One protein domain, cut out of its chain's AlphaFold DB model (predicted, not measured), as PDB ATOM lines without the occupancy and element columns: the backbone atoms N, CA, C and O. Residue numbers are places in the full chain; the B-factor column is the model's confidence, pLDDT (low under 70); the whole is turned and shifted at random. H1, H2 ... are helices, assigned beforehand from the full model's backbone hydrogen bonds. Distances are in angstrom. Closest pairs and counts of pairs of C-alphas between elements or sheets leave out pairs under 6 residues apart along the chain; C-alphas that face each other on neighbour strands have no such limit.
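What this domain is: This is residues 54 to 99 of the 99 residues of an uncharacterized protein of Brevundimonas sp (UniProt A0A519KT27). Two helices meet near their ends and make an open corner, H1 as the shorter arm and H2 as the longer one, and a long tail without named elements, residues 83 to 99, follows H2. The tail first folds back past H2 as far as about Gly 90, then turns and runs away to the last residue, Leu 99, at one end of the longest axis. The printed part has 46 residues with two named helices, H1 then H2, and no named strand; its class is all helix. It is loose, with a radius of gyration of the C-alphas of 13.2 A, and spans 42 by 17 by 14 A.

How they stand to each other: H1, residues 54 to 64, is joined to H2, residues 66 to 82, by a tight link of 1 residue, His 65. H1 and H2 only just touch, with 3 pairs of C-alphas within 8 A, and H2 touches H1 with residue 69 alone. The closest C-alphas of the two helices are those of Trp 62 and Phe 69, 5.9 A apart. Their lines stand at a steep tilt of 53 degrees, and they run opposite ways. In H1 and H2 every O i to N i+4 pair is within hydrogen-bond range.

Where its parts are: H1 begins at C-alpha 54, at (-49.411, 61.727, 29.809), and measures 14.9 A from first to last C-alpha. H2 measures 24.2 A and ends at C-alpha 82, at (-41.921, 38.685, 26.221). C-alpha 99 is at (-29.465, 26.925, 17.312).

The domain as a whole: The two C-alphas farthest apart are those of Ala 56 and Leu 99, 44.9 A. The printed part has no cut and ends at the chain's last residue. The mean pLDDT of the printed part is 77.2, and residues 56 to 57, 97 and 99 of this model are under 70.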
ATOM      1  N   PRO A  54     -50.399  62.609  30.409       72.19
ATOM      2  CA  PRO A  54     -49.411  61.727  29.809       72.19
ATOM      3  C   PRO A  54     -49.271  61.945  28.301       72.19
ATOM      4  O   PRO A  54     -48.171  61.775  27.780       72.19
ATOM      5  N   HIS A  55     -50.325  62.365  27.596       72.62
ATOM      6  CA  HIS A  55     -50.256  62.620  26.158       72.62
ATOM      7  C   HIS A  55     -49.507  63.916  25.867       72.62
ATOM      8  O   HIS A  55     -48.610  63.928  25.021       72.62
ATOM      9  N   ALA A  56     -49.811  64.993  26.596       69.88
ATOM     10  CA  ALA A  56     -49.066  66.240  26.461       69.88
ATOM     11  C   ALA A  56     -47.611  66.087  26.921       69.88
ATOM     12  O   ALA A  56     -46.707  66.607  26.266       69.88
ATOM     13  N   ALA A  57     -47.357  65.331  27.992       69.81
ATOM     14  CA  ALA A  57     -46.002  65.038  28.443       69.81
ATOM     15  C   ALA A  57     -45.236  64.185  27.426       69.81
ATOM     16  O   ALA A  57     -44.099  64.515  27.102       69.81
ATOM     17  N   ALA A  58     -45.852  63.139  26.871       74.81
ATOM     18  CA  ALA A  58     -45.248  62.336  25.813       74.81
ATOM     19  C   ALA A  58     -44.937  63.192  24.580       74.81
ATOM     20  O   ALA A  58     -43.819  63.152  24.084       74.81
ATOM     21  N   ALA A  59     -45.870  64.036  24.131       77.19
ATOM     22  CA  ALA A  59     -45.638  64.944  23.009       77.19
ATOM     23  C   ALA A  59     -44.530  65.973  23.298       77.19
ATOM     24  O   ALA A  59     -43.742  66.307  22.409       77.19
ATOM     25  N   HIS A  60     -44.448  66.474  24.533       73.69
ATOM     26  CA  HIS A  60     -43.399  67.389  24.976       73.69
ATOM     27  C   HIS A  60     -42.024  66.707  24.994       73.69
ATOM     28  O   HIS A  60     -41.080  67.204  24.379       73.69
ATOM     29  N   TYR A  61     -41.911  65.543  25.638       72.31
ATOM     30  CA  TYR A  61     -40.654  64.801  25.740       72.31
ATOM     31  C   TYR A  61     -40.220  64.178  24.418       72.31
ATOM     32  O   TYR A  61     -39.026  64.134  24.150       72.31
ATOM     33  N   TRP A  62     -41.152  63.772  23.559       75.38
ATOM     34  CA  TRP A  62     -40.825  63.280  22.225       75.38
ATOM     35  C   TRP A  62     -40.176  64.366  21.360       75.38
ATOM     36  O   TRP A  62     -39.227  64.091  20.631       75.38
ATOM     37  N   ARG A  63     -40.630  65.620  21.487       75.06
ATOM     38  CA  ARG A  63     -40.023  66.770  20.800       75.06
ATOM     39  C   ARG A  63     -38.668  67.167  21.376       75.06
ATOM     40  O   ARG A  63     -37.788  67.563  20.621       75.06
ATOM     41  N   LEU A  64     -38.524  67.121  22.698       76.00
ATOM     42  CA  LEU A  64     -37.336  67.634  23.383       76.00
ATOM     43  C   LEU A  64     -36.200  66.604  23.436       76.00
ATOM     44  O   LEU A  64     -35.031  66.956  23.298       76.00
ATOM     45  N   HIS A  65     -36.550  65.333  23.636       74.25
ATOM     46  CA  HIS A  65     -35.629  64.222  23.856       74.25
ATOM     47  C   HIS A  65     -36.137  62.938  23.174       74.25
ATOM     48  O   HIS A  65     -36.511  61.975  23.857       74.25
ATOM     49  N   PRO A  66     -36.138  62.897  21.830       75.75
ATOM     50  CA  PRO A  66     -36.659  61.760  21.078       75.75
ATOM     51  C   PRO A  66     -35.918  60.455  21.395       75.75
ATOM     52  O   PRO A  66     -36.562  59.427  21.572       75.75
ATOM     53  N   ASP A  67     -34.591  60.483  21.552       75.81
ATOM     54  CA  ASP A  67     -33.792  59.274  21.802       75.81
ATOM     55  C   ASP A  67     -34.144  58.598  23.135       75.81
ATOM     56  O   ASP A  67     -34.332  57.383  23.209       75.81
ATOM     57  N   ALA A  68     -34.287  59.397  24.196       73.75
ATOM     58  CA  ALA A  68     -34.656  58.894  25.516       73.75
ATOM     59  C   ALA A  68     -36.091  58.350  25.531       73.75
ATOM     60  O   ALA A  68     -36.359  57.328  26.162       73.75
ATOM     61  N   PHE A  69     -37.006  59.009  24.815       77.75
ATOM     62  CA  PHE A  69     -38.390  58.564  24.690       77.75
ATOM     63  C   PHE A  69     -38.498  57.250  23.901       77.75
ATOM     64  O   PHE A  69     -39.162  56.312  24.348       77.75
ATOM     65  N   ASN A  70     -37.767  57.127  22.791       79.12
ATOM     66  CA  ASN A  70     -37.709  55.907  21.984       79.12
ATOM     67  C   ASN A  70     -37.176  54.711  22.790       79.12
ATOM     68  O   ASN A  70     -37.702  53.608  22.670       79.12
ATOM     69  N   ALA A  71     -36.190  54.924  23.667       80.25
ATOM     70  CA  ALA A  71     -35.668  53.870  24.537       80.25
ATOM     71  C   ALA A  71     -36.712  53.338  25.538       80.25
ATOM     72  O   ALA A  71     -36.693  52.158  25.889       80.25
ATOM     73  N   VAL A  72     -37.627  54.192  26.007       82.12
ATOM     74  CA  VAL A  72     -38.741  53.769  26.871       82.12
ATOM     75  C   VAL A  72     -39.757  52.958  26.070       82.12
ATOM     76  O   VAL A  72     -40.174  51.898  26.530       82.12
ATOM     77  N   LEU A  73     -40.107  53.409  24.861       81.56
ATOM     78  CA  LEU A  73     -41.018  52.680  23.975       81.56
ATOM     79  C   LEU A  73     -40.474  51.295  23.600       81.56
ATOM     80  O   LEU A  73     -41.227  50.328  23.639       81.56
ATOM     81  N   GLN A  74     -39.175  51.187  23.303       84.62
ATOM     82  CA  GLN A  74     -38.535  49.905  23.002       84.62
ATOM     83  C   GLN A  74     -38.657  48.925  24.174       84.62
ATOM     84  O   GLN A  74     -39.029  47.779  23.964       84.62
ATOM     85  N   LYS A  75     -38.421  49.375  25.414       85.31
ATOM     86  CA  LYS A  75     -38.572  48.517  26.600       85.31
ATOM     87  C   LYS A  75     -39.999  48.005  26.775       85.31
ATOM     88  O   LYS A  75     -40.182  46.832  27.071       85.31
ATOM     89  N   LEU A  76     -40.997  48.869  26.570       80.69
ATOM     90  CA  LEU A  76     -42.403  48.457  26.611       80.69
ATOM     91  C   LEU A  76     -42.717  47.427  25.519       80.69
ATOM     92  O   LEU A  76     -43.385  46.435  25.794       80.69
ATOM     93  N   ALA A  77     -42.211  47.636  24.301       82.25
ATOM     94  CA  ALA A  77     -42.387  46.690  23.205       82.25
ATOM     95  C   ALA A  77     -41.702  45.344  23.488       82.25
ATOM     96  O   ALA A  77     -42.293  44.298  23.234       82.25
ATOM     97  N   ASP A  78     -40.498  45.352  24.061       85.12
ATOM     98  CA  ASP A  78     -39.778  44.137  24.453       85.12
ATOM     99  C   ASP A  78     -40.534  43.360  25.542       85.12
ATOM    100  O   ASP A  78     -40.623  42.131  25.480       85.12
ATOM    101  N   ASP A  79     -41.110  44.056  26.525       84.56
ATOM    102  CA  ASP A  79     -41.937  43.444  27.568       84.56
ATOM    103  C   ASP A  79     -43.232  42.852  26.989       84.56
ATOM    104  O   ASP A  79     -43.628  41.748  27.361       84.56
ATOM    105  N   ASP A  80     -43.850  43.523  26.015       80.31
ATOM    106  CA  ASP A  80     -45.008  43.007  25.281       80.31
ATOM    107  C   ASP A  80     -44.664  41.756  24.455       80.31
ATOM    108  O   ASP A  80     -45.411  40.770  24.475       80.31
ATOM    109  N   VAL A  81     -43.514  41.750  23.775       86.69
ATOM    110  CA  VAL A  81     -43.003  40.581  23.039       86.69
ATOM    111  C   VAL A  81     -42.731  39.419  23.990       86.69
ATOM    112  O   VAL A  81     -43.124  38.285  23.704       86.69
ATOM    113  N   ARG A  82     -42.134  39.685  25.158       85.44
ATOM    114  CA  ARG A  82     -41.921  38.685  26.221       85.44
ATOM    115  C   ARG A  82     -43.225  38.154  26.800       85.44
ATOM    116  O   ARG A  82     -43.307  36.967  27.103       85.44
ATOM    117  N   ALA A  83     -44.247  38.999  26.908       84.12
ATOM    118  CA  ALA A  83     -45.598  38.592  27.281       84.12
ATOM    119  C   ALA A  83     -46.299  37.759  26.186       84.12
ATOM    120  O   ALA A  83     -47.420  37.293  26.388       84.12
ATOM    121  N   GLY A  84     -45.649  37.545  25.037       81.50
ATOM    122  CA  GLY A  84     -46.135  36.713  23.942       81.50
ATOM    123  C   GLY A  84     -46.911  37.480  22.873       81.50
ATOM    124  O   GLY A  84     -47.444  36.857  21.951       81.50
ATOM    125  N   LYS A  85     -46.976  38.818  22.945       83.12
ATOM    126  CA  LYS A  85     -47.579  39.627  21.881       83.12
ATOM    127  C   LYS A  85     -46.622  39.680  20.693       83.12
ATOM    128  O   LYS A  85     -45.541  40.249  20.759       83.12
ATOM    129  N   ARG A  86     -47.044  39.105  19.568       79.00
ATOM    130  CA  ARG A  86     -46.266  39.080  18.313       79.00
ATOM    131  C   ARG A  86     -46.625  40.209  17.346       79.00
ATOM    132  O   ARG A  86     -46.090  40.278  16.246       79.00
ATOM    133  N   THR A  87     -47.519  41.097  17.766       74.62
ATOM    134  CA  THR A  87     -47.946  42.280  17.016       74.62
ATOM    135  C   THR A  87     -48.041  43.451  17.977       74.62
ATOM    136  O   THR A  87     -48.917  43.468  18.842       74.62
ATOM    137  N   VAL A  88     -47.146  44.423  17.813       82.31
ATOM    138  CA  VAL A  88     -47.137  45.685  18.557       82.31
ATOM    139  C   VAL A  88     -47.190  46.820  17.527       82.31
ATOM    140  O   VAL A  88     -46.348  46.858  16.628       82.31
ATOM    141  N   PRO A  89     -48.179  47.730  17.593       82.56
ATOM    142  CA  PRO A  89     -48.275  48.848  16.661       82.56
ATOM    143  C   PRO A  89     -46.984  49.674  16.624       82.56
ATOM    144  O   PRO A  89     -46.459  50.058  17.664       82.56
ATOM    145  N   GLY A  90     -46.476  49.953  15.422       77.56
ATOM    146  CA  GLY A  90     -45.238  50.719  15.235       77.56
ATOM    147  C   GLY A  90     -43.941  49.925  15.430       77.56
ATOM    148  O   GLY A  90     -42.874  50.478  15.180       77.56
ATOM    149  N   PHE A  91     -44.010  48.642  15.801       77.38
ATOM    150  CA  PHE A  91     -42.850  47.757  15.918       77.38
ATOM    151  C   PHE A  91     -42.947  46.603  14.923       77.38
ATOM    152  O   PHE A  91     -43.987  45.963  14.773       77.38
ATOM    153  N   THR A  92     -41.836  46.319  14.246       81.19
ATOM    154  CA  THR A  92     -41.702  45.109  13.430       81.19
ATOM    155  C   THR A  92     -41.034  44.046  14.284       81.19
ATOM    156  O   THR A  92     -39.886  44.213  14.684       81.19
ATOM    157  N   ILE A  93     -41.759  42.972  14.588       77.62
ATOM    158  CA  ILE A  93     -41.251  41.863  15.401       77.62
ATOM    159  C   ILE A  93     -40.766  40.767  14.452       77.62
ATOM    160  O   ILE A  93     -41.551  40.225  13.676       77.62
ATOM    161  N   SER A  94     -39.475  40.444  14.511       79.12
ATOM    162  CA  SER A  94     -38.862  39.343  13.763       79.12
ATOM    163  C   SER A  94     -38.532  38.179  14.697       79.12
ATOM    164  O   SER A  94     -37.896  38.379  15.730       79.12
ATOM    165  N   GLU A  95     -38.938  36.964  14.328       74.12
ATOM    166  CA  GLU A  95     -38.545  35.737  15.032       74.12
ATOM    167  C   GLU A  95     -37.225  35.224  14.443       74.12
ATOM    168  O   GLU A  95     -37.192  34.748  13.308       74.12
ATOM    169  N   GLU A  96     -36.135  35.319  15.206       75.75
ATOM    170  CA  GLU A  96     -34.869  34.661  14.879       75.75
ATOM    171  C   GLU A  96     -34.699  33.431  15.775       75.75
ATOM    172  O   GLU A  96     -34.685  33.528  17.004       75.75
ATOM    173  N   ARG A  97     -34.596  32.250  15.156       59.84
ATOM    174  CA  ARG A  97     -34.322  31.001  15.865       59.84
ATOM    175  C   ARG A  97     -32.831  30.698  15.776       59.84
ATOM    176  O   ARG A  97     -32.358  30.209  14.755       59.84
ATOM    177  N   VAL A  98     -32.118  30.984  16.856       70.75
ATOM    178  CA  VAL A  98     -30.724  30.569  17.051       70.75
ATOM    179  C   VAL A  98     -30.667  29.122  17.562       70.75
ATOM    180  O   VAL A  98     -31.476  28.736  18.408       70.75
ATOM    181  N   LEU A  99     -29.763  28.327  16.975       48.09
ATOM    182  CA  LEU A  99     -29.465  26.925  17.312       48.09
ATOM    183  C   LEU A  99     -28.457  26.825  18.460       48.09
ATOM    184  O   LEU A  99     -27.523  27.658  18.483       48.09
TER     185      LEU A  99